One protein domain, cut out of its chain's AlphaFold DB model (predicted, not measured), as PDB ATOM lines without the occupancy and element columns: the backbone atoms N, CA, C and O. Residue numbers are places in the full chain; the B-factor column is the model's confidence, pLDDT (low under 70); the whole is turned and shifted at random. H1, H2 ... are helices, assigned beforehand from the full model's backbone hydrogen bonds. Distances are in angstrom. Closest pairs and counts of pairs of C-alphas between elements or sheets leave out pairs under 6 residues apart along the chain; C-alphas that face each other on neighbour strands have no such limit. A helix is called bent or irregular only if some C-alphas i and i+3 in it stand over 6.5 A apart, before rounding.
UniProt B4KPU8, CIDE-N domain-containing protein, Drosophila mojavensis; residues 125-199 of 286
ATOM      1  N   SER A 125      84.427  -7.170  38.644       68.00
ATOM      2  CA  SER A 125      85.227  -5.937  38.695       68.00
ATOM      3  C   SER A 125      86.623  -6.113  38.080       68.00
ATOM      4  O   SER A 125      87.136  -5.196  37.437       68.00
ATOM      5  N   ALA A 126      87.252  -7.279  38.245       70.25
ATOM      6  CA  ALA A 126      88.538  -7.616  37.635       70.25
ATOM      7  C   ALA A 126      88.412  -7.776  36.115       70.25
ATOM      8  O   ALA A 126      89.250  -7.269  35.367       70.25
ATOM      9  N   ARG A 127      87.324  -8.405  35.656       76.44
ATOM     10  CA  ARG A 127      86.996  -8.533  34.234       76.44
ATOM     11  C   ARG A 127      86.779  -7.164  33.596       76.44
ATOM     12  O   ARG A 127      87.354  -6.884  32.550       76.44
ATOM     13  N   ILE A 128      86.051  -6.269  34.263       76.75
ATOM     14  CA  ILE A 128      85.842  -4.893  33.796       76.75
ATOM     15  C   ILE A 128      87.161  -4.107  33.761       76.75
ATOM     16  O   ILE A 128      87.447  -3.451  32.761       76.75
ATOM     17  N   ARG A 129      88.025  -4.231  34.779       75.19
ATOM     18  CA  ARG A 129      89.378  -3.634  34.769       75.19
ATOM     19  C   ARG A 129      90.202  -4.103  33.562       75.19
ATOM     20  O   ARG A 129      90.885  -3.295  32.936       75.19
ATOM     21  N   GLN A 130      90.105  -5.383  33.206       76.31
ATOM     22  CA  GLN A 130      90.788  -5.953  32.045       76.31
ATOM     23  C   GLN A 130      90.209  -5.439  30.718       76.31
ATOM     24  O   GLN A 130      90.972  -5.051  29.835       76.31
ATOM     25  N   LEU A 131      88.881  -5.377  30.595       78.56
ATOM     26  CA  LEU A 131      88.180  -4.836  29.424       78.56
ATOM     27  C   LEU A 131      88.532  -3.354  29.200       78.56
ATOM     28  O   LEU A 131      88.816  -2.937  28.080       78.56
ATOM     29  N   VAL A 132      88.609  -2.565  30.276       77.88
ATOM     30  CA  VAL A 132      89.030  -1.156  30.222       77.88
ATOM     31  C   VAL A 132      90.500  -1.020  29.822       77.88
ATOM     32  O   VAL A 132      90.823  -0.159  29.007       77.88
ATOM     33  N   GLY A 133      91.389  -1.896  30.305       76.62
ATOM     34  CA  GLY A 133      92.787  -1.933  29.861       76.62
ATOM     35  C   GLY A 133      92.941  -2.281  28.374       76.62
ATOM     36  O   GLY A 133      93.775  -1.704  27.677       76.62
ATOM     37  N   GLN A 134      92.093  -3.170  27.846       73.38
ATOM     38  CA  GLN A 134      92.061  -3.473  26.411       73.38
ATOM     39  C   GLN A 134      91.590  -2.280  25.578       73.38
ATOM     40  O   GLN A 134      92.158  -2.021  24.515       73.38
ATOM     41  N   LEU A 135      90.589  -1.540  26.062       74.88
ATOM     42  CA  LEU A 135      90.125  -0.307  25.425       74.88
ATOM     43  C   LEU A 135      91.181   0.802  25.498       74.88
ATOM     44  O   LEU A 135      91.313   1.569  24.550       74.88
ATOM     45  N   GLN A 136      91.967   0.859  26.576       71.62
ATOM     46  CA  GLN A 136      93.064   1.815  26.729       71.62
ATOM     47  C   GLN A 136      94.198   1.573  25.729       71.62
ATOM     48  O   GLN A 136      94.758   2.526  25.193       71.62
ATOM     49  N   ASN A 137      94.502   0.307  25.440       75.06
ATOM     50  CA  ASN A 137      95.507  -0.052  24.442       75.06
ATOM     51  C   ASN A 137      95.009   0.163  23.007       75.06
ATOM     52  O   ASN A 137      95.794   0.537  22.136       75.06
ATOM     53  N   ASN A 138      93.722  -0.085  22.739       72.62
ATOM     54  CA  ASN A 138      93.131   0.156  21.429       72.62
ATOM     55  C   ASN A 138      91.609   0.362  21.522       72.62
ATOM     56  O   ASN A 138      90.854  -0.582  21.766       72.62
ATOM     57  N   LEU A 139      91.147   1.588  21.249       69.19
ATOM     58  CA  LEU A 139      89.720   1.934  21.261       69.19
ATOM     59  C   LEU A 139      88.891   1.126  20.246       69.19
ATOM     60  O   LEU A 139      87.694   0.937  20.459       69.19
ATOM     61  N   CYS A 140      89.490   0.625  19.157       69.00
ATOM     62  CA  CYS A 140      88.782  -0.166  18.144       69.00
ATOM     63  C   CYS A 140      88.261  -1.504  18.687       69.00
ATOM     64  O   CYS A 140      87.347  -2.083  18.099       69.00
ATOM     65  N   ASN A 141      88.780  -1.962  19.831       69.88
ATOM     66  CA  ASN A 141      88.341  -3.196  20.473       69.88
ATOM     67  C   ASN A 141      86.864  -3.148  20.890       69.88
ATOM     68  O   ASN A 141      86.219  -4.189  20.912       69.88
ATOM     69  N   VAL A 142      86.280  -1.960  21.104       70.81
ATOM     70  CA  VAL A 142      84.852  -1.822  21.450       70.81
ATOM     71  C   VAL A 142      83.916  -2.460  20.417       70.81
ATOM     72  O   VAL A 142      82.849  -2.951  20.769       70.81
ATOM     73  N   SER A 143      84.316  -2.491  19.139       67.69
ATOM     74  CA  SER A 143      83.486  -3.034  18.058       67.69
ATOM     75  C   SER A 143      83.484  -4.563  17.990       67.69
ATOM     76  O   SER A 143      82.661  -5.125  17.270       67.69
ATOM     77  N   VAL A 144      84.419  -5.223  18.673       66.56
ATOM     78  CA  VAL A 144      84.584  -6.686  18.682       66.56
ATOM     79  C   VAL A 144      84.221  -7.306  20.035       66.56
ATOM     80  O   VAL A 144      84.308  -8.520  20.193       66.56
ATOM     81  N   MET A 145      83.782  -6.491  20.999       69.38
ATOM     82  CA  MET A 145      83.311  -6.953  22.305       69.38
ATOM     83  C   MET A 145      81.915  -7.564  22.212       69.38
ATOM     84  O   MET A 145      81.074  -7.120  21.430       69.38
ATOM     85  N   ASN A 146      81.669  -8.577  23.041       74.56
ATOM     86  CA  ASN A 146      80.369  -9.226  23.133       74.56
ATOM     87  C   ASN A 146      79.342  -8.318  23.834       74.56
ATOM     88  O   ASN A 146      79.703  -7.517  24.698       74.56
ATOM     89  N   ASP A 147      78.055  -8.497  23.533       70.44
ATOM     90  CA  ASP A 147      76.973  -7.682  24.102       70.44
ATOM     91  C   ASP A 147      76.949  -7.723  25.641       70.44
ATOM     92  O   ASP A 147      76.696  -6.706  26.280       70.44
ATOM     93  N   ALA A 148      77.298  -8.863  26.250       72.81
ATOM     94  CA  ALA A 148      77.391  -9.013  27.706       72.81
ATOM     95  C   ALA A 148      78.527  -8.183  28.335       72.81
ATOM     96  O   ALA A 148      78.402  -7.695  29.460       72.81
ATOM     97  N   ASP A 149      79.626  -7.994  27.604       77.00
ATOM     98  CA  ASP A 149      80.780  -7.223  28.069       77.00
ATOM     99  C   ASP A 149      80.516  -5.730  27.892       77.00
ATOM    100  O   ASP A 149      80.870  -4.930  28.756       77.00
ATOM    101  N   LEU A 150      79.826  -5.366  26.808       72.56
ATOM    102  CA  LEU A 150      79.334  -4.012  26.575       72.56
ATOM    103  C   LEU A 150      78.304  -3.591  27.629       72.56
ATOM    104  O   LEU A 150      78.343  -2.452  28.087       72.56
ATOM    105  N   ASP A 151      77.415  -4.496  28.039       72.50
ATOM    106  CA  ASP A 151      76.428  -4.229  29.089       72.50
ATOM    107  C   ASP A 151      77.094  -4.085  30.467       72.50
ATOM    108  O   ASP A 151      76.856  -3.112  31.185       72.50
ATOM    109  N   SER A 152      78.035  -4.978  30.788       75.44
ATOM    110  CA  SER A 152      78.846  -4.892  32.013       75.44
ATOM    111  C   SER A 152      79.664  -3.597  32.083       75.44
ATOM    112  O   SER A 152      79.733  -2.963  33.132       75.44
ATOM    113  N   LEU A 153      80.253  -3.162  30.962       74.31
ATOM    114  CA  LEU A 153      80.964  -1.882  30.871       74.31
ATOM    115  C   LEU A 153      80.027  -0.675  30.982       74.31
ATOM    116  O   LEU A 153      80.419   0.349  31.538       74.31
ATOM    117  N   SER A 154      78.805  -0.782  30.460       72.38
ATOM    118  CA  SER A 154      77.800   0.282  30.522       72.38
ATOM    119  C   SER A 154      77.265   0.497  31.940       72.38
ATOM    120  O   SER A 154      76.959   1.629  32.312       72.38
ATOM    121  N   ASN A 155      77.149  -0.570  32.733       72.19
ATOM    122  CA  ASN A 155      76.581  -0.531  34.086       72.19
ATOM    123  C   ASN A 155      77.605  -0.190  35.179       72.19
ATOM    124  O   ASN A 155      77.280  -0.186  36.367       72.19
ATOM    125  N   MET A 156      78.846   0.093  34.793       70.31
ATOM    126  CA  MET A 156      79.955   0.252  35.718       70.31
ATOM    127  C   MET A 156      80.150   1.715  36.169       70.31
ATOM    128  O   MET A 156      80.014   2.646  35.376       70.31
ATOM    129  N   ASP A 157      80.471   1.932  37.455       68.88
ATOM    130  CA  ASP A 157      80.713   3.277  38.007       68.88
ATOM    131  C   ASP A 157      82.106   3.804  37.613       68.88
ATOM    132  O   ASP A 157      83.111   3.301  38.125       68.88
ATOM    133  N   PRO A 158      82.208   4.867  36.793       65.31
ATOM    134  CA  PRO A 158      83.491   5.409  36.353       65.31
ATOM    135  C   PRO A 158      84.421   5.786  37.516       65.31
ATOM    136  O   PRO A 158      85.639   5.673  37.400       65.31
ATOM    137  N   ASN A 159      83.900   6.158  38.686       67.12
ATOM    138  CA  ASN A 159      84.760   6.544  39.808       67.12
ATOM    139  C   ASN A 159      85.578   5.373  40.380       67.12
ATOM    140  O   ASN A 159      86.624   5.602  40.980       67.12
ATOM    141  N   SER A 160      85.165   4.124  40.143       66.81
ATOM    142  CA  SER A 160      85.849   2.932  40.662       66.81
ATOM    143  C   SER A 160      87.087   2.505  39.845       66.81
ATOM    144  O   SER A 160      87.825   1.604  40.275       66.81
ATOM    145  N   LEU A 161      87.324   3.103  38.670       64.69
ATOM    146  CA  LEU A 161      88.454   2.786  37.776       64.69
ATOM    147  C   LEU A 161      89.448   3.930  37.583       64.69
ATOM    148  O   LEU A 161      90.510   3.705  36.996       64.69
ATOM    149  N   VAL A 162      89.138   5.126  38.090       64.50
ATOM    150  CA  VAL A 162      90.011   6.309  37.991       64.50
ATOM    151  C   VAL A 162      91.431   6.002  38.477       64.50
ATOM    152  O   VAL A 162      92.392   6.470  37.868       64.50
ATOM    153  N   ASP A 163      91.561   5.150  39.495       62.88
ATOM    154  CA  ASP A 163      92.842   4.758  40.093       62.88
ATOM    155  C   ASP A 163      93.741   3.922  39.163       62.88
ATOM    156  O   ASP A 163      94.957   3.906  39.344       62.88
ATOM    157  N   ILE A 164      93.171   3.220  38.175       61.03
ATOM    158  CA  ILE A 164      93.916   2.322  37.272       61.03
ATOM    159  C   ILE A 164      94.149   2.962  35.906       61.03
ATOM    160  O   ILE A 164      95.216   2.803  35.322       61.03
ATOM    161  N   THR A 165      93.155   3.670  35.381       62.44
ATOM    162  CA  THR A 165      93.166   4.125  33.983       62.44
ATOM    163  C   THR A 165      93.440   5.624  33.850       62.44
ATOM    164  O   THR A 165      93.759   6.108  32.765       62.44
ATOM    165  N   GLY A 166      93.368   6.361  34.964       68.00
ATOM    166  CA  GLY A 166      93.478   7.813  34.993       68.00
ATOM    167  C   GLY A 166      92.170   8.503  34.595       68.00
ATOM    168  O   GLY A 166      91.406   8.032  33.750       68.00
ATOM    169  N   LYS A 167      91.910   9.660  35.211       66.31
ATOM    170  CA  LYS A 167      90.682  10.446  35.009       66.31
ATOM    171  C   LYS A 167      90.490  10.888  33.548       66.31
ATOM    172  O   LYS A 167      89.372  10.880  33.042       66.31
ATOM    173  N   GLU A 168      91.595  11.206  32.876       64.56
ATOM    174  CA  GLU A 168      91.659  11.720  31.502       64.56
ATOM    175  C   GLU A 168      91.107  10.711  30.478       64.56
ATOM    176  O   GLU A 168      90.307  11.053  29.609       64.56
ATOM    177  N   PHE A 169      91.506   9.440  30.594       70.06
ATOM    178  CA  PHE A 169      91.062   8.379  29.691       70.06
ATOM    179  C   PHE A 169      89.597   8.020  29.930       70.06
ATOM    180  O   PHE A 169      88.845   7.796  28.985       70.06
ATOM    181  N   MET A 170      89.172   7.995  31.195       70.06
ATOM    182  CA  MET A 170      87.786   7.699  31.543       70.06
ATOM    183  C   MET A 170      86.819   8.728  30.949       70.06
ATOM    184  O   MET A 170      85.728   8.380  30.498       70.06
ATOM    185  N   GLU A 171      87.231   9.992  30.909       67.81
ATOM    186  CA  GLU A 171      86.472  11.055  30.262       67.81
ATOM    187  C   GLU A 171      86.403  10.874  28.743       67.81
ATOM    188  O   GLU A 171      85.316  10.961  28.176       67.81
ATOM    189  N   GLN A 172      87.514  10.508  28.101       66.81
ATOM    190  CA  GLN A 172      87.539  10.203  26.667       66.81
ATOM    191  C   GLN A 172      86.685   8.981  26.312       66.81
ATOM    192  O   GLN A 172      85.973   9.001  25.311       66.81
ATOM    193  N   LEU A 173      86.704   7.929  27.136       70.12
ATOM    194  CA  LEU A 173      85.884   6.736  26.929       70.12
ATOM    195  C   LEU A 173      84.391   7.050  27.102       70.12
ATOM    196  O   LEU A 173      83.565   6.622  26.295       70.12
ATOM    197  N   LYS A 174      84.047   7.859  28.110       66.44
ATOM    198  CA  LYS A 174      82.686   8.370  28.330       66.44
ATOM    199  C   LYS A 174      82.205   9.206  27.139       66.44
ATOM    200  O   LYS A 174      81.070   9.029  26.695       66.44
ATOM    201  N   ASP A 175      83.054  10.075  26.600       65.94
ATOM    202  CA  ASP A 175      82.722  10.916  25.447       65.94
ATOM    203  C   ASP A 175      82.647  10.119  24.137       65.94
ATOM    204  O   ASP A 175      81.763  10.373  23.321       65.94
ATOM    205  N   ALA A 176      83.486   9.095  23.954       64.94
ATOM    206  CA  ALA A 176      83.420   8.186  22.809       64.94
ATOM    207  C   ALA A 176      82.197   7.249  22.856       64.94
ATOM    208  O   ALA A 176      81.657   6.876  21.813       64.94
ATOM    209  N   GLY A 177      81.721   6.891  24.054       62.75
ATOM    210  CA  GLY A 177      80.511   6.086  24.253       62.75
ATOM    211  C   GLY A 177      79.201   6.864  24.069       62.75
ATOM    212  O   GLY A 177      78.180   6.277  23.704       62.75
ATOM    213  N   ARG A 178      79.212   8.192  24.253       64.94
ATOM    214  CA  ARG A 178      78.026   9.063  24.112       64.94
ATOM    215  C   ARG A 178      77.340   8.967  22.736       64.94
ATOM    216  O   ARG A 178      76.115   8.832  22.696       64.94
ATOM    217  N   PRO A 179      78.058   8.992  21.597       59.91
ATOM    218  CA  PRO A 179      77.448   8.774  20.286       59.91
ATOM    219  C   PRO A 179      76.776   7.403  20.139       59.91
ATOM    220  O   PRO A 179      75.741   7.295  19.481       59.91
ATOM    221  N   LEU A 180      77.330   6.357  20.761       59.66
ATOM    222  CA  LEU A 180      76.800   4.992  20.673       59.66
ATOM    223  C   LEU A 180      75.525   4.824  21.502       59.66
ATOM    224  O   LEU A 180      74.556   4.238  21.015       59.66
ATOM    225  N   CYS A 181      75.472   5.392  22.710       62.12
ATOM    226  CA  CYS A 181      74.241   5.390  23.503       62.12
ATOM    227  C   CYS A 181      73.147   6.243  22.843       62.12
ATOM    228  O   CYS A 181      71.980   5.856  22.849       62.12
ATOM    229  N   ALA A 182      73.519   7.364  22.212       67.88
ATOM    230  CA  ALA A 182      72.594   8.181  21.432       67.88
ATOM    231  C   ALA A 182      72.048   7.418  20.215       67.88
ATOM    232  O   ALA A 182      70.849   7.485  19.950       67.88
ATOM    233  N   LYS A 183      72.894   6.645  19.519       71.81
ATOM    234  CA  LYS A 183      72.474   5.766  18.421       71.81
ATOM    235  C   LYS A 183      71.486   4.700  18.902       71.81
ATOM    236  O   LYS A 183      70.411   4.596  18.321       71.81
ATOM    237  N   ARG A 184      71.806   3.959  19.970       75.06
ATOM    238  CA  ARG A 184      70.918   2.918  20.523       75.06
ATOM    239  C   ARG A 184      69.573   3.504  20.976       75.06
ATOM    240  O   ARG A 184      68.527   2.987  20.606       75.06
ATOM    241  N   ASN A 185      69.585   4.650  21.661       75.88
ATOM    242  CA  ASN A 185      68.360   5.365  22.038       75.88
ATOM    243  C   ASN A 185      67.549   5.811  20.805       75.88
ATOM    244  O   ASN A 185      66.331   5.655  20.769       75.88
ATOM    245  N   ALA A 186      68.213   6.331  19.768       75.38
ATOM    246  CA  ALA A 186      67.550   6.712  18.523       75.38
ATOM    247  C   ALA A 186      66.935   5.502  17.799       75.38
ATOM    248  O   ALA A 186      65.844   5.621  17.243       75.38
ATOM    249  N   GLU A 187      67.591   4.341  17.833       82.19
ATOM    250  CA  GLU A 187      67.080   3.082  17.282       82.19
ATOM    251  C   GLU A 187      65.848   2.579  18.049       82.19
ATOM    252  O   GLU A 187      64.838   2.257  17.417       82.19
ATOM    253  N   ASP A 188      65.871   2.611  19.383       82.31
ATOM    254  CA  ASP A 188      64.723   2.248  20.226       82.31
ATOM    255  C   ASP A 188      63.533   3.188  19.996       82.31
ATOM    256  O   ASP A 188      62.397   2.745  19.798       82.31
ATOM    257  N   ARG A 189      63.792   4.501  19.925       85.12
ATOM    258  CA  ARG A 189      62.772   5.507  19.591       85.12
ATOM    259  C   ARG A 189      62.215   5.298  18.187       85.12
ATOM    260  O   ARG A 189      61.007   5.417  17.990       85.12
ATOM    261  N   LEU A 190      63.055   4.959  17.211       84.31
ATOM    262  CA  LEU A 190      62.614   4.654  15.850       84.31
ATOM    263  C   LEU A 190      61.752   3.387  15.812       84.31
ATOM    264  O   LEU A 190      60.772   3.337  15.070       84.31
ATOM    265  N   ASN A 191      62.089   2.373  16.607       84.19
ATOM    266  CA  ASN A 191      61.296   1.156  16.713       84.19
ATOM    267  C   ASN A 191      59.923   1.432  17.350       84.19
ATOM    268  O   ASN A 191      58.899   0.990  16.829       84.19
ATOM    269  N   LEU A 192      59.876   2.264  18.395       83.31
ATOM    270  CA  LEU A 192      58.623   2.729  18.995       83.31
ATOM    271  C   LEU A 192      57.754   3.500  17.988       83.31
ATOM    272  O   LEU A 192      56.560   3.230  17.869       83.31
ATOM    273  N   LEU A 193      58.350   4.410  17.208       81.50
ATOM    274  CA  LEU A 193      57.652   5.139  16.142       81.50
ATOM    275  C   LEU A 193      57.124   4.197  15.049       81.50
ATOM    276  O   LEU A 193      56.025   4.403  14.535       81.50
ATOM    277  N   LYS A 194      57.872   3.142  14.703       80.81
ATOM    278  CA  LYS A 194      57.420   2.104  13.764       80.81
ATOM    279  C   LYS A 194      56.229   1.321  14.315       80.81
ATOM    280  O   LYS A 194      55.286   1.089  13.566       80.81
ATOM    281  N   LEU A 195      56.240   0.959  15.598       77.94
ATOM    282  CA  LEU A 195      55.124   0.276  16.262       77.94
ATOM    283  C   LEU A 195      53.876   1.165  16.360       77.94
ATOM    284  O   LEU A 195      52.766   0.688  16.123       77.94
ATOM    285  N   LEU A 196      54.057   2.459  16.635       76.25
ATOM    286  CA  LEU A 196      52.981   3.450  16.615       76.25
ATOM    287  C   LEU A 196      52.375   3.570  15.207       76.25
ATOM    288  O   LEU A 196      51.163   3.454  15.042       76.25
ATOM    289  N   LYS A 197      53.221   3.721  14.177       72.56
ATOM    290  CA  LYS A 197      52.802   3.795  12.768       72.56
ATOM    291  C   LYS A 197      52.102   2.520  12.295       72.56
ATOM    292  O   LYS A 197      51.178   2.595  11.494       72.56
ATOM    293  N   ALA A 198      52.546   1.357  12.768       75.44
ATOM    294  CA  ALA A 198      51.938   0.068  12.455       75.44
ATOM    295  C   ALA A 198      50.600  -0.164  13.185       75.44
ATOM    296  O   ALA A 198      50.000  -1.221  13.011       75.44
ATOM    297  N   GLY A 199      50.138   0.782  14.014       67.06
ATOM    298  CA  GLY A 199      48.889   0.663  14.770       67.06
ATOM    299  C   GLY A 199      48.937  -0.382  15.889       67.06
ATOM    300  O   GLY A 199      47.903  -0.706  16.469       67.06
TER     301      GLY A 199
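AT A GLANCE: This is residues 125 to 199 of the 286 residues of the protein "CIDE-N domain-containing protein" of Drosophila mojavensis (UniProt B4KPU8). A small body of short helices has one long helix running out of it as an arm: H1 to H4 and the first arm of H5, H5a, make the body, and residues 182 to 199 stick out from it. In the body, H3 and H4 pack on H1, and H2 meets H1 at a corner. The printed part has 75 residues with five named helices, H1 to H5 in order along the chain, no named strand, and the class all helix. The whole is loose, with a radius of gyration of the C-alphas of 15.1 A, and spans 51 by 22 by 21 A.

IN THESE COORDINATES: H1, residues 125 to 137, begins at C-alpha 125 (85.227, -5.937, 38.695) and is 18.5 A long. H2 is residues 139 to 144, 10.4 A, H3 residues 147 to 154, 10.3 A, and H4 residues 162 to 165, 5.5 A. H2 is neither bent nor irregular, but only just: C-alphas 139 and 142 are 6.2 A apart. H5, residues 167 to 197, was assigned as one helix by its hydrogen bonds but is bent, with C-alphas 176 and 179 6.5 A apart. Its arms are H5a, residues 167 to 176, 14.4 A, and H5b, residues 179 to 197, 26.2 A, ending at C-alpha 197 (52.802, 3.795, 12.768).

HOW THE PARTS SIT: H1 and H2 only just touch, with 3 pairs of C-alphas within 8 A, and only at the corner; the closest are Leu 135 and Asn 141, 6.0 A. H1 touches H3 with residues 128 to 131 alone, about perpendicular at 89 degrees, closest at the C-alphas of Ile 128 and Leu 153, 6.4 A. H1 touches H4, closest at the C-alphas of Gly 133 and Thr 165, 7.3 A. H5a is close to H1 but not clearly touching, closest at the C-alphas of Gln 136 and Phe 169, 7.5 A. H5a and H5b stand at a shallow tilt of 30 degrees. H5b is apart from H1, H2, H3 and H4. In H1, H3, H5a and H5b every O i to N i+4 pair is within hydrogen-bond range; H2 has 0 of 2, but 3 of 3 O i to N i+3 pairs, and H4 is too short for an i+4 pair.

THE WHOLE: The C-alphas farthest apart, of Asp 163 and Gly 199, are 50.9 A apart. The printed part has no cut and no long link. Mean pLDDT of the printed part is 71.5, with 31 residues under 70, among them 157 to 168 and 174 to 182.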